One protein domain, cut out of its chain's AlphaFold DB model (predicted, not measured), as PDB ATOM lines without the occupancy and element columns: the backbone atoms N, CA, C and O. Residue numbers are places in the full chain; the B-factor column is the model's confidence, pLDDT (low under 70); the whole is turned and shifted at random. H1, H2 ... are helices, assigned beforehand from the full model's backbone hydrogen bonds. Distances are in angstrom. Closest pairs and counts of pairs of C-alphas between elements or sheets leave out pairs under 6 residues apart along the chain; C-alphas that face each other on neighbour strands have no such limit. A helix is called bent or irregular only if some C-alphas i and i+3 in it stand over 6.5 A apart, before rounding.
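AT A GLANCE: This is residues 370 to 436 and 449 to 506 of the 1120 residues of the protein "Filamentous hemagglutinin outer membrane protein" of Avibacterium paragallinarum (UniProt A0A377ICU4). A loose hook of helices: the long arm H3a makes the longest axis, H3b turns at its end, and H4 turns again from H3b. The unnamed stretch of residues 370 to 399 runs mostly within the bend of the hook, with residues 375 to 376 and 387 to 388 paired antiparallel; H1 lies near H4, and H2 beside H3a. The printed part has 125 residues with four named helices, H1 to H4 along the chain, and no named strand: all helix. It is loose, with a radius of gyration of the C-alphas of 18.1 A, and elongated, spanning 59 by 34 by 27 A.

HOW THE PARTS SIT: H1, residues 400 to 403, is close to but not clearly touching H4, residues 488 to 505: their closest C-alphas, of Trp 401 and Leu 494, are 7.4 A apart. H3, residues 449 to 486, was assigned as one helix by its hydrogen bonds but is bent, C-alphas 476 and 479 being 7.3 A apart; its arms, H3a and H3b, stand at a steep tilt of 66 degrees. H2, residues 422 to 425, only just touches H3a, through residues 466 to 470 of that arm alone, with 3 pairs of C-alphas within 8 A; the closest, of Thr 425 and Tyr 466, are 6.5 A apart. H3b and H4 are close but not clearly touching, about perpendicular at 88 degrees, the closest C-alphas being those of Val 484 and Phe 491, 7.2 A apart. H3a and H4 are apart. In H3a and H3b every O i to N i+4 pair is within hydrogen-bond range, in H4 12 of 14; H1 and H2 are too short for such a pair.

IN THESE COORDINATES: H1 begins at C-alpha 400 (-9.871, 13.751, -46.172) and is 4.8 A long; H2 is 5.0 A. H3a, residues 449 to 476, is 40.4 A long from C-alpha 449 (-57.872, 30.261, -48.845). H3b, residues 479 to 486, is 10.5 A. H4 is 25.9 A, ending at C-alpha 505 (-13.607, 30.034, -49.116).

THE WHOLE: The two C-alphas farthest apart, of His 405 and Lys 450, are 58.7 A apart. Residues 437 to 448 are not printed; C-alphas 436 and 449 are 9.1 A apart across this cut, which lies in the link from H2 to H3. The link from H1 to H2 is long, 18 residues, and that from H3 to H4 is tight. The mean pLDDT of the printed part is 79.9; residue 405 and residues 418 to 427 are under 70.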
ATOM      1  N   PRO A 370     -18.218  19.360 -46.309       82.69
ATOM      2  CA  PRO A 370     -19.337  19.247 -45.376       82.69
ATOM      3  C   PRO A 370     -18.838  19.090 -43.934       82.69
ATOM      4  O   PRO A 370     -17.769  18.535 -43.699       82.69
ATOM      5  N   THR A 371     -19.602  19.580 -42.961       84.94
ATOM      6  CA  THR A 371     -19.263  19.416 -41.543       84.94
ATOM      7  C   THR A 371     -19.382  17.933 -41.158       84.94
ATOM      8  O   THR A 371     -20.386  17.304 -41.518       84.94
ATOM      9  N   PRO A 372     -18.394  17.340 -40.457       87.06
ATOM     10  CA  PRO A 372     -18.491  15.957 -40.005       87.06
ATOM     11  C   PRO A 372     -19.711  15.744 -39.122       87.06
ATOM     12  O   PRO A 372     -19.919  16.472 -38.157       87.06
ATOM     13  N   ASN A 373     -20.500  14.725 -39.457       78.06
ATOM     14  CA  ASN A 373     -21.672  14.296 -38.696       78.06
ATOM     15  C   ASN A 373     -22.686  15.413 -38.429       78.06
ATOM     16  O   ASN A 373     -23.329  15.435 -37.386       78.06
ATOM     17  N   GLU A 374     -22.848  16.341 -39.372       81.56
ATOM     18  CA  GLU A 374     -23.975  17.270 -39.344       81.56
ATOM     19  C   GLU A 374     -25.289  16.476 -39.378       81.56
ATOM     20  O   GLU A 374     -25.481  15.622 -40.242       81.56
ATOM     21  N   GLU A 375     -26.191  16.732 -38.432       79.00
ATOM     22  CA  GLU A 375     -27.432  15.972 -38.265       79.00
ATOM     23  C   GLU A 375     -28.672  16.801 -38.605       79.00
ATOM     24  O   GLU A 375     -28.700  18.020 -38.466       79.00
ATOM     25  N   THR A 376     -29.736  16.118 -39.022       77.00
ATOM     26  CA  THR A 376     -31.096  16.662 -39.113       77.00
ATOM     27  C   THR A 376     -32.001  15.883 -38.165       77.00
ATOM     28  O   THR A 376     -32.038  14.655 -38.241       77.00
ATOM     29  N   CYS A 377     -32.733  16.571 -37.284       76.50
ATOM     30  CA  CYS A 377     -33.609  15.951 -36.286       76.50
ATOM     31  C   CYS A 377     -35.096  16.216 -36.572       76.50
ATOM     32  O   CYS A 377     -35.474  17.257 -37.103       76.50
ATOM     33  N   VAL A 378     -35.968  15.275 -36.184       76.75
ATOM     34  CA  VAL A 378     -37.436  15.445 -36.253       76.75
ATOM     35  C   VAL A 378     -37.929  16.475 -35.238       76.75
ATOM     36  O   VAL A 378     -38.907  17.189 -35.484       76.75
ATOM     37  N   ASP A 379     -37.270  16.515 -34.085       75.81
ATOM     38  CA  ASP A 379     -37.478  17.496 -33.033       75.81
ATOM     39  C   ASP A 379     -36.117  17.882 -32.455       75.81
ATOM     40  O   ASP A 379     -35.431  17.073 -31.829       75.81
ATOM     41  N   GLU A 380     -35.746  19.135 -32.686       75.69
ATOM     42  CA  GLU A 380     -34.474  19.710 -32.263       75.69
ATOM     43  C   GLU A 380     -34.358  19.825 -30.734       75.69
ATOM     44  O   GLU A 380     -33.268  19.704 -30.182       75.69
ATOM     45  N   GLN A 381     -35.475  20.030 -30.023       76.00
ATOM     46  CA  GLN A 381     -35.476  20.215 -28.565       76.00
ATOM     47  C   GLN A 381     -35.304  18.892 -27.823       76.00
ATOM     48  O   GLN A 381     -34.648  18.844 -26.784       76.00
ATOM     49  N   THR A 382     -35.898  17.818 -28.346       78.50
ATOM     50  CA  THR A 382     -35.819  16.478 -27.746       78.50
ATOM     51  C   THR A 382     -34.753  15.593 -28.391       78.50
ATOM     52  O   THR A 382     -34.537  14.479 -27.918       78.50
ATOM     53  N   ARG A 383     -34.083  16.077 -29.452       79.69
ATOM     54  CA  ARG A 383     -33.101  15.333 -30.266       79.69
ATOM     55  C   ARG A 383     -33.656  13.991 -30.769       79.69
ATOM     56  O   ARG A 383     -32.935  13.006 -30.917       79.69
ATOM     57  N   THR A 384     -34.963  13.939 -31.027       77.50
ATOM     58  CA  THR A 384     -35.642  12.716 -31.469       77.50
ATOM     59  C   THR A 384     -35.505  12.560 -32.983       77.50
ATOM     60  O   THR A 384     -35.743  13.510 -33.730       77.50
ATOM     61  N   GLY A 385     -35.159  11.355 -33.453       73.12
ATOM     62  CA  GLY A 385     -35.084  11.033 -34.884       73.12
ATOM     63  C   GLY A 385     -33.955  11.748 -35.636       73.12
ATOM     64  O   GLY A 385     -34.155  12.119 -36.790       73.12
ATOM     65  N   CYS A 386     -32.816  11.992 -34.980       79.88
ATOM     66  CA  CYS A 386     -31.646  12.624 -35.591       79.88
ATOM     67  C   CYS A 386     -30.922  11.668 -36.540       79.88
ATOM     68  O   CYS A 386     -30.672  10.509 -36.206       79.88
ATOM     69  N   VAL A 387     -30.590  12.163 -37.728       77.75
ATOM     70  CA  VAL A 387     -29.898  11.403 -38.772       77.75
ATOM     71  C   VAL A 387     -28.760  12.246 -39.339       77.75
ATOM     72  O   VAL A 387     -28.983  13.428 -39.613       77.75
ATOM     73  N   PRO A 388     -27.552  11.690 -39.536       78.06
ATOM     74  CA  PRO A 388     -26.471  12.431 -40.167       78.06
ATOM     75  C   PRO A 388     -26.803  12.665 -41.644       78.06
ATOM     76  O   PRO A 388     -27.323  11.782 -42.335       78.06
ATOM     77  N   VAL A 389     -26.495  13.858 -42.147       77.31
ATOM     78  CA  VAL A 389     -26.628  14.169 -43.571       77.31
ATOM     79  C   VAL A 389     -25.624  13.315 -44.360       77.31
ATOM     80  O   VAL A 389     -24.464  13.231 -43.958       77.31
ATOM     81  N   PRO A 390     -26.006  12.688 -45.492       75.44
ATOM     82  CA  PRO A 390     -25.155  11.746 -46.224       75.44
ATOM     83  C   PRO A 390     -23.754  12.264 -46.536       75.44
ATOM     84  O   PRO A 390     -22.782  11.518 -46.534       75.44
ATOM     85  N   GLN A 391     -23.640  13.557 -46.810       74.56
ATOM     86  CA  GLN A 391     -22.376  14.174 -47.172       74.56
ATOM     87  C   GLN A 391     -21.513  14.504 -45.951       74.56
ATOM     88  O   GLN A 391     -20.311  14.651 -46.119       74.56
ATOM     89  N   GLY A 392     -22.077  14.582 -44.745       79.19
ATOM     90  CA  GLY A 392     -21.335  14.706 -43.486       79.19
ATOM     91  C   GLY A 392     -20.832  13.363 -42.947       79.19
ATOM     92  O   GLY A 392     -20.168  13.337 -41.917       79.19
ATOM     93  N   ILE A 393     -21.128  12.248 -43.628       85.62
ATOM     94  CA  ILE A 393     -20.679  10.906 -43.238       85.62
ATOM     95  C   ILE A 393     -19.223  10.706 -43.671       85.62
ATOM     96  O   ILE A 393     -18.931  10.591 -44.866       85.62
ATOM     97  N   TYR A 394     -18.321  10.616 -42.699       87.75
ATOM     98  CA  TYR A 394     -16.921  10.246 -42.900       87.75
ATOM     99  C   TYR A 394     -16.654   8.849 -42.344       87.75
ATOM    100  O   TYR A 394     -17.113   8.505 -41.254       87.75
ATOM    101  N   THR A 395     -15.922   8.037 -43.102       89.12
ATOM    102  CA  THR A 395     -15.457   6.706 -42.687       89.12
ATOM    103  C   THR A 395     -13.946   6.745 -42.485       89.12
ATOM    104  O   THR A 395     -13.284   7.687 -42.917       89.12
ATOM    105  N   ASN A 396     -13.366   5.720 -41.867       85.50
ATOM    106  CA  ASN A 396     -11.914   5.618 -41.696       85.50
ATOM    107  C   ASN A 396     -11.122   5.491 -43.015       85.50
ATOM    108  O   ASN A 396      -9.911   5.660 -43.009       85.50
ATOM    109  N   GLN A 397     -11.789   5.214 -44.139       82.69
ATOM    110  CA  GLN A 397     -11.173   5.109 -45.470       82.69
ATOM    111  C   GLN A 397     -11.229   6.425 -46.264       82.69
ATOM    112  O   GLN A 397     -10.816   6.468 -47.422       82.69
ATOM    113  N   ASP A 398     -11.784   7.491 -45.685       85.56
ATOM    114  CA  ASP A 398     -11.947   8.752 -46.401       85.56
ATOM    115  C   ASP A 398     -10.592   9.451 -46.633       85.56
ATOM    116  O   ASP A 398      -9.832   9.660 -45.684       85.56
ATOM    117  N   PRO A 399     -10.264   9.874 -47.865       82.00
ATOM    118  CA  PRO A 399      -8.986  10.523 -48.137       82.00
ATOM    119  C   PRO A 399      -8.837  11.902 -47.465       82.00
ATOM    120  O   PRO A 399      -7.726  12.432 -47.408       82.00
ATOM    121  N   VAL A 400      -9.915  12.485 -46.919       84.25
ATOM    122  CA  VAL A 400      -9.871  13.751 -46.172       84.25
ATOM    123  C   VAL A 400      -8.941  13.687 -44.956       84.25
ATOM    124  O   VAL A 400      -8.314  14.690 -44.620       84.25
ATOM    125  N   TRP A 401      -8.823  12.517 -44.315       83.81
ATOM    126  CA  TRP A 401      -7.957  12.314 -43.152       83.81
ATOM    127  C   TRP A 401      -6.501  12.597 -43.527       83.81
ATOM    128  O   TRP A 401      -5.841  13.433 -42.911       83.81
ATOM    129  N   ALA A 402      -6.047  11.997 -44.629       74.12
ATOM    130  CA  ALA A 402      -4.717  12.222 -45.179       74.12
ATOM    131  C   ALA A 402      -4.526  13.673 -45.652       74.12
ATOM    132  O   ALA A 402      -3.471  14.255 -45.408       74.12
ATOM    133  N   ALA A 403      -5.548  14.276 -46.270       77.25
ATOM    134  CA  ALA A 403      -5.490  15.658 -46.753       77.25
ATOM    135  C   ALA A 403      -5.295  16.694 -45.627       77.25
ATOM    136  O   ALA A 403      -4.716  17.753 -45.864       77.25
ATOM    137  N   PHE A 404      -5.754  16.393 -44.408       79.94
ATOM    138  CA  PHE A 404      -5.520  17.223 -43.223       79.94
ATOM    139  C   PHE A 404      -4.396  16.717 -42.314       79.94
ATOM    140  O   PHE A 404      -4.155  17.333 -41.276       79.94
ATOM    141  N   HIS A 405      -3.696  15.646 -42.700       69.69
ATOM    142  CA  HIS A 405      -2.681  14.979 -41.877       69.69
ATOM    143  C   HIS A 405      -3.216  14.541 -40.501       69.69
ATOM    144  O   HIS A 405      -2.538  14.686 -39.487       69.69
ATOM    145  N   ILE A 406      -4.448  14.028 -40.462       76.75
ATOM    146  CA  ILE A 406      -5.078  13.475 -39.260       76.75
ATOM    147  C   ILE A 406      -5.119  11.952 -39.402       76.75
ATOM    148  O   ILE A 406      -5.595  11.444 -40.417       76.75
ATOM    149  N   ASN A 407      -4.667  11.213 -38.386       72.81
ATOM    150  CA  ASN A 407      -4.779   9.753 -38.389       72.81
ATOM    151  C   ASN A 407      -6.262   9.338 -38.352       72.81
ATOM    152  O   ASN A 407      -6.974   9.775 -37.439       72.81
ATOM    153  N   PRO A 408      -6.736   8.512 -39.303       84.12
ATOM    154  CA  PRO A 408      -8.119   8.057 -39.318       84.12
ATOM    155  C   PRO A 408      -8.418   7.158 -38.104       84.12
ATOM    156  O   PRO A 408      -7.497   6.599 -37.509       84.12
ATOM    157  N   PRO A 409      -9.698   6.972 -37.742       85.88
ATOM    158  CA  PRO A 409     -10.092   5.959 -36.765       85.88
ATOM    159  C   PRO A 409      -9.583   4.554 -37.134       85.88
ATOM    160  O   PRO A 409      -9.781   4.095 -38.259       85.88
ATOM    161  N   GLU A 410      -8.967   3.845 -36.186       76.12
ATOM    162  CA  GLU A 410      -8.399   2.504 -36.421       76.12
ATOM    163  C   GLU A 410      -9.475   1.429 -36.617       76.12
ATOM    164  O   GLU A 410      -9.297   0.462 -37.359       76.12
ATOM    165  N   THR A 411     -10.627   1.613 -35.973       78.44
ATOM    166  CA  THR A 411     -11.767   0.709 -36.114       78.44
ATOM    167  C   THR A 411     -12.513   1.002 -37.420       78.44
ATOM    168  O   THR A 411     -12.873   2.155 -37.663       78.44
ATOM    169  N   PRO A 412     -12.793  -0.003 -38.272       83.06
ATOM    170  CA  PRO A 412     -13.565   0.205 -39.489       83.06
ATOM    171  C   PRO A 412     -14.953   0.765 -39.200       83.06
ATOM    172  O   PRO A 412     -15.637   0.293 -38.289       83.06
ATOM    173  N   ALA A 413     -15.385   1.732 -40.011       85.44
ATOM    174  CA  ALA A 413     -16.752   2.222 -39.927       85.44
ATOM    175  C   ALA A 413     -17.738   1.064 -40.200       85.44
ATOM    176  O   ALA A 413     -17.477   0.223 -41.069       85.44
ATOM    177  N   PRO A 414     -18.874   0.995 -39.489       86.69
ATOM    178  CA  PRO A 414     -19.863  -0.051 -39.711       86.69
ATOM    179  C   PRO A 414     -20.463   0.047 -41.117       86.69
ATOM    180  O   PRO A 414     -20.477   1.112 -41.739       86.69
ATOM    181  N   LYS A 415     -21.001  -1.073 -41.615       82.00
ATOM    182  CA  LYS A 415     -21.693  -1.105 -42.907       82.00
ATOM    183  C   LYS A 415     -22.860  -0.113 -42.888       82.00
ATOM    184  O   LYS A 415     -23.796  -0.276 -42.109       82.00
ATOM    185  N   LEU A 416     -22.788   0.888 -43.760       79.31
ATOM    186  CA  LEU A 416     -23.826   1.902 -43.901       79.31
ATOM    187  C   LEU A 416     -25.068   1.314 -44.604       79.31
ATOM    188  O   LEU A 416     -24.912   0.456 -45.483       79.31
ATOM    189  N   PRO A 417     -26.287   1.756 -44.243       73.44
ATOM    190  CA  PRO A 417     -27.497   1.440 -44.998       73.44
ATOM    191  C   PRO A 417     -27.425   2.035 -46.413       73.44
ATOM    192  O   PRO A 417     -26.584   2.891 -46.697       73.44
ATOM    193  N   ASP A 418     -28.294   1.583 -47.322       68.31
ATOM    194  CA  ASP A 418     -28.371   2.174 -48.660       68.31
ATOM    195  C   ASP A 418     -28.806   3.643 -48.558       68.31
ATOM    196  O   ASP A 418     -29.934   3.963 -48.189       68.31
ATOM    197  N   LEU A 419     -27.876   4.543 -48.881       64.75
ATOM    198  CA  LEU A 419     -28.082   5.988 -48.834       64.75
ATOM    199  C   LEU A 419     -28.795   6.510 -50.097       64.75
ATOM    200  O   LEU A 419     -29.069   7.712 -50.211       64.75
ATOM    201  N   SER A 420     -29.074   5.641 -51.077       58.25
ATOM    202  CA  SER A 420     -29.766   6.006 -52.307       58.25
ATOM    203  C   SER A 420     -31.217   6.417 -52.004       58.25
ATOM    204  O   SER A 420     -31.986   5.718 -51.352       58.25
ATOM    205  N   GLY A 421     -31.594   7.636 -52.406       55.81
ATOM    206  CA  GLY A 421     -32.909   8.205 -52.079       55.81
ATOM    207  C   GLY A 421     -33.013   8.874 -50.701       55.81
ATOM    208  O   GLY A 421     -34.070   9.414 -50.373       55.81
ATOM    209  N   LEU A 422     -31.933   8.952 -49.912       59.09
ATOM    210  CA  LEU A 422     -31.979   9.669 -48.635       59.09
ATOM    211  C   LEU A 422     -32.154  11.188 -48.800       59.09
ATOM    212  O   LEU A 422     -32.830  11.856 -48.024       59.09
ATOM    213  N   ALA A 423     -31.600  11.754 -49.872       56.59
ATOM    214  CA  ALA A 423     -31.752  13.176 -50.172       56.59
ATOM    215  C   ALA A 423     -33.228  13.588 -50.368       56.59
ATOM    216  O   ALA A 423     -33.616  14.694 -49.989       56.59
ATOM    217  N   SER A 424     -34.074  12.699 -50.912       55.34
ATOM    218  CA  SER A 424     -35.509  12.969 -51.075       55.34
ATOM    219  C   SER A 424     -36.301  12.774 -49.779       55.34
ATOM    220  O   SER A 424     -37.350  13.393 -49.621       55.34
ATOM    221  N   THR A 425     -35.796  11.973 -48.833       56.44
ATOM    222  CA  THR A 425     -36.391  11.784 -47.498       56.44
ATOM    223  C   THR A 425     -35.934  12.816 -46.471       56.44
ATOM    224  O   THR A 425     -36.669  13.047 -45.521       56.44
ATOM    225  N   LEU A 426     -34.796  13.488 -46.684       59.44
ATOM    226  CA  LEU A 426     -34.324  14.642 -45.904       59.44
ATOM    227  C   LEU A 426     -34.938  15.980 -46.347       59.44
ATOM    228  O   LEU A 426     -34.796  16.983 -45.651       59.44
ATOM    229  N   THR A 427     -35.623  16.017 -47.493       65.25
ATOM    230  CA  THR A 427     -36.275  17.238 -47.980       65.25
ATOM    231  C   THR A 427     -37.566  17.478 -47.201       65.25
ATOM    232  O   THR A 427     -38.575  16.820 -47.454       65.25
ATOM    233  N   GLU A 428     -37.534  18.423 -46.259       73.81
ATOM    234  CA  GLU A 428     -38.724  18.836 -45.514       73.81
ATOM    235  C   GLU A 428     -39.822  19.303 -46.494       73.81
ATOM    236  O   GLU A 428     -39.552  20.131 -47.378       73.81
ATOM    237  N   PRO A 429     -41.057  18.771 -46.393       79.69
ATOM    238  CA  PRO A 429     -42.199  19.286 -47.134       79.69
ATOM    239  C   PRO A 429     -42.297  20.812 -47.006       79.69
ATOM    240  O   PRO A 429     -42.147  21.371 -45.927       79.69
ATOM    241  N   VAL A 430     -42.540  21.514 -48.113       78.31
ATOM    242  CA  VAL A 430     -42.614  22.981 -48.086       78.31
ATOM    243  C   VAL A 430     -43.981  23.407 -47.563       78.31
ATOM    244  O   VAL A 430     -45.001  23.052 -48.158       78.31
ATOM    245  N   GLU A 431     -44.008  24.198 -46.488       81.94
ATOM    246  CA  GLU A 431     -45.259  24.755 -45.975       81.94
ATOM    247  C   GLU A 431     -45.915  25.657 -47.043       81.94
ATOM    248  O   GLU A 431     -45.278  26.582 -47.566       81.94
ATOM    249  N   PRO A 432     -47.188  25.413 -47.400       83.12
ATOM    250  CA  PRO A 432     -47.928  26.270 -48.313       83.12
ATOM    251  C   PRO A 432     -47.932  27.720 -47.822       83.12
ATOM    252  O   PRO A 432     -48.238  28.007 -46.668       83.12
ATOM    253  N   THR A 433     -47.641  28.680 -48.697       77.62
ATOM    254  CA  THR A 433     -47.685  30.099 -48.323       77.62
ATOM    255  C   THR A 433     -49.127  30.575 -48.196       77.62
ATOM    256  O   THR A 433     -49.884  30.515 -49.171       77.62
ATOM    257  N   LYS A 434     -49.499  31.106 -47.027       78.31
ATOM    258  CA  LYS A 434     -50.831  31.675 -46.802       78.31
ATOM    259  C   LYS A 434     -51.096  32.846 -47.765       78.31
ATOM    260  O   LYS A 434     -50.303  33.792 -47.791       78.31
ATOM    261  N   PRO A 435     -52.196  32.825 -48.540       77.88
ATOM    262  CA  PRO A 435     -52.524  33.916 -49.449       77.88
ATOM    263  C   PRO A 435     -52.794  35.210 -48.670       77.88
ATOM    264  O   PRO A 435     -53.332  35.199 -47.561       77.88
ATOM    265  N   ILE A 436     -52.414  36.347 -49.256       72.12
ATOM    266  CA  ILE A 436     -52.564  37.677 -48.652       72.12
ATOM    267  C   ILE A 436     -53.705  38.405 -49.360       72.12
ATOM    268  O   ILE A 436     -53.660  38.598 -50.576       72.12
ATOM    269  N   LEU A 449     -57.851  30.761 -50.225       80.38
ATOM    270  CA  LEU A 449     -57.872  30.261 -48.845       80.38
ATOM    271  C   LEU A 449     -58.268  28.786 -48.771       80.38
ATOM    272  O   LEU A 449     -57.608  28.039 -48.055       80.38
ATOM    273  N   LYS A 450     -59.288  28.358 -49.526       81.00
ATOM    274  CA  LYS A 450     -59.669  26.940 -49.622       81.00
ATOM    275  C   LYS A 450     -58.558  26.088 -50.236       81.00
ATOM    276  O   LYS A 450     -58.269  25.013 -49.720       81.00
ATOM    277  N   ASP A 451     -57.891  26.583 -51.280       83.31
ATOM    278  CA  ASP A 451     -56.742  25.907 -51.892       83.31
ATOM    279  C   ASP A 451     -55.550  25.828 -50.923       83.31
ATOM    280  O   ASP A 451     -54.854  24.816 -50.872       83.31
ATOM    281  N   TYR A 452     -55.313  26.876 -50.127       84.75
ATOM    282  CA  TYR A 452     -54.328  26.862 -49.045       84.75
ATOM    283  C   TYR A 452     -54.697  25.849 -47.956       84.75
ATOM    284  O   TYR A 452     -53.845  25.068 -47.551       84.75
ATOM    285  N   GLU A 453     -55.953  25.812 -47.507       81.88
ATOM    286  CA  GLU A 453     -56.431  24.852 -46.507       81.88
ATOM    287  C   GLU A 453     -56.303  23.403 -47.004       81.88
ATOM    288  O   GLU A 453     -55.834  22.546 -46.254       81.88
ATOM    289  N   ALA A 454     -56.613  23.137 -48.278       83.81
ATOM    290  CA  ALA A 454     -56.405  21.832 -48.909       83.81
ATOM    291  C   ALA A 454     -54.914  21.454 -48.971       83.81
ATOM    292  O   ALA A 454     -54.528  20.370 -48.530       83.81
ATOM    293  N   LYS A 455     -54.052  22.379 -49.416       85.81
ATOM    294  CA  LYS A 455     -52.593  22.184 -49.428       85.81
ATOM    295  C   LYS A 455     -52.013  22.005 -48.025       85.81
ATOM    296  O   LYS A 455     -51.044  21.273 -47.865       85.81
ATOM    297  N   MET A 456     -52.595  22.626 -46.998       84.56
ATOM    298  CA  MET A 456     -52.179  22.448 -45.603       84.56
ATOM    299  C   MET A 456     -52.505  21.047 -45.076       84.56
ATOM    300  O   MET A 456     -51.757  20.523 -44.251       84.56
ATOM    301  N   VAL A 457     -53.592  20.419 -45.538       84.12
ATOM    302  CA  VAL A 457     -53.902  19.015 -45.213       84.12
ATOM    303  C   VAL A 457     -52.893  18.075 -45.877       84.12
ATOM    304  O   VAL A 457     -52.353  17.197 -45.202       84.12
ATOM    305  N   GLU A 458     -52.578  18.296 -47.157       84.62
ATOM    306  CA  GLU A 458     -51.539  17.538 -47.869       84.62
ATOM    307  C   GLU A 458     -50.157  17.721 -47.226       84.62
ATOM    308  O   GLU A 458     -49.459  16.738 -46.984       84.62
ATOM    309  N   TYR A 459     -49.803  18.952 -46.853       85.75
ATOM    310  CA  TYR A 459     -48.575  19.276 -46.126       85.75
ATOM    311  C   TYR A 459     -48.498  18.549 -44.782       85.75
ATOM    312  O   TYR A 459     -47.493  17.912 -44.495       85.75
ATOM    313  N   ARG A 460     -49.564  18.564 -43.969       84.19
ATOM    314  CA  ARG A 460     -49.587  17.842 -42.682       84.19
ATOM    315  C   ARG A 460     -49.392  16.335 -42.861       84.19
ATOM    316  O   ARG A 460     -48.687  15.727 -42.060       84.19
ATOM    317  N   LYS A 461     -49.985  15.742 -43.905       84.31
ATOM    318  CA  LYS A 461     -49.797  14.323 -44.237       84.31
ATOM    319  C   LYS A 461     -48.356  14.038 -44.676       84.31
ATOM    320  O   LYS A 461     -47.726  13.141 -44.124       84.31
ATOM    321  N   ALA A 462     -47.819  14.842 -45.594       83.00
ATOM    322  CA  ALA A 462     -46.439  14.732 -46.058       83.00
ATOM    323  C   ALA A 462     -45.429  14.924 -44.913       83.00
ATOM    324  O   ALA A 462     -44.451  14.188 -44.830       83.00
ATOM    325  N   MET A 463     -45.692  15.851 -43.986       82.88
ATOM    326  CA  MET A 463     -44.880  16.070 -42.787       82.88
ATOM    327  C   MET A 463     -44.912  14.874 -41.838       82.88
ATOM    328  O   MET A 463     -43.883  14.525 -41.269       82.88
ATOM    329  N   ALA A 464     -46.064  14.222 -41.659       81.31
ATOM    330  CA  ALA A 464     -46.147  13.027 -40.821       81.31
ATOM    331  C   ALA A 464     -45.359  11.853 -41.432       81.31
ATOM    332  O   ALA A 464     -44.613  11.177 -40.725       81.31
ATOM    333  N   GLU A 465     -45.471  11.652 -42.750       82.06
ATOM    334  CA  GLU A 465     -44.710  10.638 -43.493       82.06
ATOM    335  C   GLU A 465     -43.199  10.921 -43.481       82.06
ATOM    336  O   GLU A 465     -42.402  10.003 -43.292       82.06
ATOM    337  N   TYR A 466     -42.802  12.188 -43.628       81.00
ATOM    338  CA  TYR A 466     -41.418  12.651 -43.505       81.00
ATOM    339  C   TYR A 466     -40.831  12.317 -42.126       81.00
ATOM    340  O   TYR A 466     -39.803  11.644 -42.033       81.00
ATOM    341  N   LYS A 467     -41.533  12.683 -41.045       81.56
ATOM    342  CA  LYS A 467     -41.098  12.408 -39.667       81.56
ATOM    343  C   LYS A 467     -40.979  10.909 -39.374       81.56
ATOM    344  O   LYS A 467     -40.022  10.490 -38.730       81.56
ATOM    345  N   ALA A 468     -41.916  10.093 -39.861       79.75
ATOM    346  CA  ALA A 468     -41.870   8.643 -39.676       79.75
ATOM    347  C   ALA A 468     -40.663   7.998 -40.381       79.75
ATOM    348  O   ALA A 468     -40.013   7.123 -39.809       79.75
ATOM    349  N   LYS A 469     -40.328   8.459 -41.596       77.69
ATOM    350  CA  LYS A 469     -39.152   7.988 -42.347       77.69
ATOM    351  C   LYS A 469     -37.838   8.362 -41.659       77.69
ATOM    352  O   LYS A 469     -36.954   7.516 -41.574       77.69
ATOM    353  N   LEU A 470     -37.734   9.578 -41.120       76.12
ATOM    354  CA  LEU A 470     -36.561  10.010 -40.350       76.12
ATOM    355  C   LEU A 470     -36.340   9.162 -39.095       76.12
ATOM    356  O   LEU A 470     -35.215   8.758 -38.824       76.12
ATOM    357  N   ILE A 471     -37.405   8.838 -38.355       80.00
ATOM    358  CA  ILE A 471     -37.305   7.982 -37.163       80.00
ATOM    359  C   ILE A 471     -36.818   6.576 -37.537       80.00
ATOM    360  O   ILE A 471     -35.883   6.077 -36.912       80.00
ATOM    361  N   ALA A 472     -37.401   5.954 -38.566       78.38
ATOM    362  CA  ALA A 472     -36.968   4.635 -39.029       78.38
ATOM    363  C   ALA A 472     -35.488   4.638 -39.452       78.38
ATOM    364  O   ALA A 472     -34.717   3.784 -39.024       78.38
ATOM    365  N   TYR A 473     -35.073   5.655 -40.206       76.81
ATOM    366  CA  TYR A 473     -33.697   5.785 -40.672       76.81
ATOM    367  C   TYR A 473     -32.698   6.108 -39.542       76.81
ATOM    368  O   TYR A 473     -31.582   5.592 -39.532       76.81
ATOM    369  N   SER A 474     -33.100   6.890 -38.534       78.19
ATOM    370  CA  SER A 474     -32.273   7.150 -37.341       78.19
ATOM    371  C   SER A 474     -31.922   5.874 -36.580       78.19
ATOM    372  O   SER A 474     -30.809   5.742 -36.074       78.19
ATOM    373  N   ALA A 475     -32.835   4.897 -36.557       80.75
ATOM    374  CA  ALA A 475     -32.576   3.600 -35.950       80.75
ATOM    375  C   ALA A 475     -31.550   2.781 -36.756       80.75
ATOM    376  O   ALA A 475     -30.701   2.122 -36.159       80.75
ATOM    377  N   GLU A 476     -31.582   2.859 -38.090       82.31
ATOM    378  CA  GLU A 476     -30.614   2.188 -38.973       82.31
ATOM    379  C   GLU A 476     -29.216   2.818 -38.912       82.31
ATOM    380  O   GLU A 476     -28.217   2.105 -38.985       82.31
ATOM    381  N   MET A 477     -29.128   4.140 -38.723       83.62
ATOM    382  CA  MET A 477     -27.857   4.869 -38.604       83.62
ATOM    383  C   MET A 477     -27.213   4.789 -37.217       83.62
ATOM    384  O   MET A 477     -26.066   5.212 -37.049       83.62
ATOM    385  N   LYS A 478     -27.902   4.216 -36.225       83.75
ATOM    386  CA  LYS A 478     -27.401   4.099 -34.852       83.75
ATOM    387  C   LYS A 478     -25.991   3.484 -34.744       83.75
ATOM    388  O   LYS A 478     -25.176   4.075 -34.041       83.75
ATOM    389  N   PRO A 479     -25.644   2.380 -35.438       87.31
ATOM    390  CA  PRO A 479     -24.298   1.808 -35.363       87.31
ATOM    391  C   PRO A 479     -23.207   2.779 -35.826       87.31
ATOM    392  O   PRO A 479     -22.138   2.830 -35.225       87.31
ATOM    393  N   TYR A 480     -23.475   3.564 -36.875       87.88
ATOM    394  CA  TYR A 480     -22.540   4.576 -37.367       87.88
ATOM    395  C   TYR A 480     -22.340   5.699 -36.347       87.88
ATOM    396  O   TYR A 480     -21.204   6.064 -36.062       87.88
ATOM    397  N   LEU A 481     -23.426   6.207 -35.761       85.50
ATOM    398  CA  LEU A 481     -23.359   7.256 -34.742       85.50
ATOM    399  C   LEU A 481     -22.639   6.780 -33.473       85.50
ATOM    400  O   LEU A 481     -21.825   7.511 -32.918       85.50
ATOM    401  N   ASP A 482     -22.880   5.543 -33.037       86.94
ATOM    402  CA  ASP A 482     -22.156   4.946 -31.910       86.94
ATOM    403  C   ASP A 482     -20.650   4.815 -32.225       86.94
ATOM    404  O   ASP A 482     -19.815   5.104 -31.368       86.94
ATOM    405  N   TRP A 483     -20.291   4.456 -33.465       90.69
ATOM    406  CA  TRP A 483     -18.897   4.404 -33.924       90.69
ATOM    407  C   TRP A 483     -18.241   5.790 -33.991       90.69
ATOM    408  O   TRP A 483     -17.106   5.947 -33.546       90.69
ATOM    409  N   VAL A 484     -18.947   6.810 -34.482       87.56
ATOM    410  CA  VAL A 484     -18.487   8.207 -34.444       87.56
ATOM    411  C   VAL A 484     -18.221   8.646 -33.007       87.56
ATOM    412  O   VAL A 484     -17.151   9.173 -32.721       87.56
ATOM    413  N   ASN A 485     -19.163   8.388 -32.098       87.50
ATOM    414  CA  ASN A 485     -19.040   8.761 -30.689       87.50
ATOM    415  C   ASN A 485     -17.865   8.048 -30.005       87.50
ATOM    416  O   ASN A 485     -17.162   8.659 -29.205       87.50
ATOM    417  N   ALA A 486     -17.606   6.783 -30.348       86.06
ATOM    418  CA  ALA A 486     -16.437   6.048 -29.864       86.06
ATOM    419  C   ALA A 486     -15.100   6.630 -30.373       86.06
ATOM    420  O   ALA A 486     -14.066   6.408 -29.752       86.06
ATOM    421  N   ASN A 487     -15.124   7.388 -31.474       88.12
ATOM    422  CA  ASN A 487     -13.964   8.027 -32.098       88.12
ATOM    423  C   ASN A 487     -14.053   9.571 -32.060       88.12
ATOM    424  O   ASN A 487     -13.491  10.244 -32.930       88.12
ATOM    425  N   ALA A 488     -14.765  10.137 -31.076       86.38
ATOM    426  CA  ALA A 488     -15.130  11.557 -31.033       86.38
ATOM    427  C   ALA A 488     -13.933  12.510 -31.193       86.38
ATOM    428  O   ALA A 488     -14.014  13.459 -31.968       86.38
ATOM    429  N   GLU A 489     -12.795  12.216 -30.557       81.88
ATOM    430  CA  GLU A 489     -11.593  13.061 -30.624       81.88
ATOM    431  C   GLU A 489     -11.079  13.246 -32.064       81.88
ATOM    432  O   GLU A 489     -10.745  14.357 -32.480       81.88
ATOM    433  N   LYS A 490     -11.066  12.177 -32.873       85.00
ATOM    434  CA  LYS A 490     -10.655  12.254 -34.287       85.00
ATOM    435  C   LYS A 490     -11.622  13.116 -35.094       85.00
ATOM    436  O   LYS A 490     -11.200  13.907 -35.935       85.00
ATOM    437  N   PHE A 491     -12.917  12.980 -34.831       89.38
ATOM    438  CA  PHE A 491     -13.954  13.749 -35.510       89.38
ATOM    439  C   PHE A 491     -13.962  15.230 -35.112       89.38
ATOM    440  O   PHE A 491     -14.202  16.071 -35.974       89.38
ATOM    441  N   GLU A 492     -13.621  15.565 -33.867       88.62
ATOM    442  CA  GLU A 492     -13.408  16.950 -33.427       88.62
ATOM    443  C   GLU A 492     -12.196  17.589 -34.125       88.62
ATOM    444  O   GLU A 492     -12.281  18.723 -34.604       88.62
ATOM    445  N   GLN A 493     -11.083  16.853 -34.260       84.50
ATOM    446  CA  GLN A 493      -9.915  17.311 -35.027       84.50
ATOM    447  C   GLN A 493     -10.274  17.558 -36.500       84.50
ATOM    448  O   GLN A 493      -9.877  18.576 -37.078       84.50
ATOM    449  N   LEU A 494     -11.059  16.655 -37.098       89.56
ATOM    450  CA  LEU A 494     -11.521  16.781 -38.479       89.56
ATOM    451  C   LEU A 494     -12.463  17.975 -38.664       89.56
ATOM    452  O   LEU A 494     -12.296  18.732 -39.621       89.56
ATOM    453  N   ASP A 495     -13.421  18.177 -37.759       91.25
ATOM    454  CA  ASP A 495     -14.342  19.314 -37.806       91.25
ATOM    455  C   ASP A 495     -13.582  20.643 -37.710       91.25
ATOM    456  O   ASP A 495     -13.732  21.514 -38.570       91.25
ATOM    457  N   ALA A 496     -12.662  20.774 -36.750       86.50
ATOM    458  CA  ALA A 496     -11.828  21.967 -36.622       86.50
ATOM    459  C   ALA A 496     -11.000  22.243 -37.895       86.50
ATOM    460  O   ALA A 496     -10.877  23.396 -38.333       86.50
ATOM    461  N   ALA A 497     -10.453  21.194 -38.522       86.12
ATOM    462  CA  ALA A 497      -9.710  21.304 -39.776       86.12
ATOM    463  C   ALA A 497     -10.608  21.750 -40.945       86.12
ATOM    464  O   ALA A 497     -10.253  22.684 -41.675       86.12
ATOM    465  N   ILE A 498     -11.800  21.160 -41.073       87.12
ATOM    466  CA  ILE A 498     -12.797  21.501 -42.094       87.12
ATOM    467  C   ILE A 498     -13.310  22.930 -41.917       87.12
ATOM    468  O   ILE A 498     -13.361  23.683 -42.890       87.12
ATOM    469  N   GLN A 499     -13.627  23.360 -40.696       86.56
ATOM    470  CA  GLN A 499     -14.052  24.734 -40.428       86.56
ATOM    471  C   GLN A 499     -12.960  25.738 -40.812       86.56
ATOM    472  O   GLN A 499     -13.234  26.731 -41.493       86.56
ATOM    473  N   LYS A 500     -11.701  25.460 -40.448       83.94
ATOM    474  CA  LYS A 500     -10.543  26.294 -40.809       83.94
ATOM    475  C   LYS A 500     -10.312  26.350 -42.322       83.94
ATOM    476  O   LYS A 500      -9.880  27.391 -42.826       83.94
ATOM    477  N   HIS A 501     -10.562  25.252 -43.034       84.38
ATOM    478  CA  HIS A 501     -10.506  25.164 -44.495       84.38
ATOM    479  C   HIS A 501     -11.625  25.992 -45.142       84.38
ATOM    480  O   HIS A 501     -11.363  26.963 -45.856       84.38
ATOM    481  N   ASN A 502     -12.873  25.701 -44.782       83.81
ATOM    482  CA  ASN A 502     -14.069  26.348 -45.312       83.81
ATOM    483  C   ASN A 502     -14.100  27.858 -45.062       83.81
ATOM    484  O   ASN A 502     -14.511  28.619 -45.939       83.81
ATOM    485  N   ALA A 503     -13.633  28.322 -43.897       81.69
ATOM    486  CA  ALA A 503     -13.587  29.744 -43.552       81.69
ATOM    487  C   ALA A 503     -12.753  30.587 -44.538       81.69
ATOM    488  O   ALA A 503     -12.955  31.800 -44.649       81.69
ATOM    489  N   ARG A 504     -11.826  29.973 -45.287       75.12
ATOM    490  CA  ARG A 504     -11.038  30.668 -46.320       75.12
ATOM    491  C   ARG A 504     -11.866  30.953 -47.577       75.12
ATOM    492  O   ARG A 504     -11.656  31.988 -48.221       75.12
ATOM    493  N   LEU A 505     -12.826  30.078 -47.877       76.81
ATOM    494  CA  LEU A 505     -13.607  30.034 -49.116       76.81
ATOM    495  C   LEU A 505     -15.001  30.665 -48.977       76.81
ATOM    496  O   LEU A 505     -15.475  31.342 -49.895       76.81
ATOM    497  N   LEU A 506     -15.647  30.491 -47.823       76.81
ATOM    498  CA  LEU A 506     -17.007  30.961 -47.561       76.81
ATOM    499  C   LEU A 506     -17.136  32.494 -47.604       76.81
ATOM    500  O   LEU A 506     -16.241  33.243 -47.212       76.81
TER     501      LEU A 506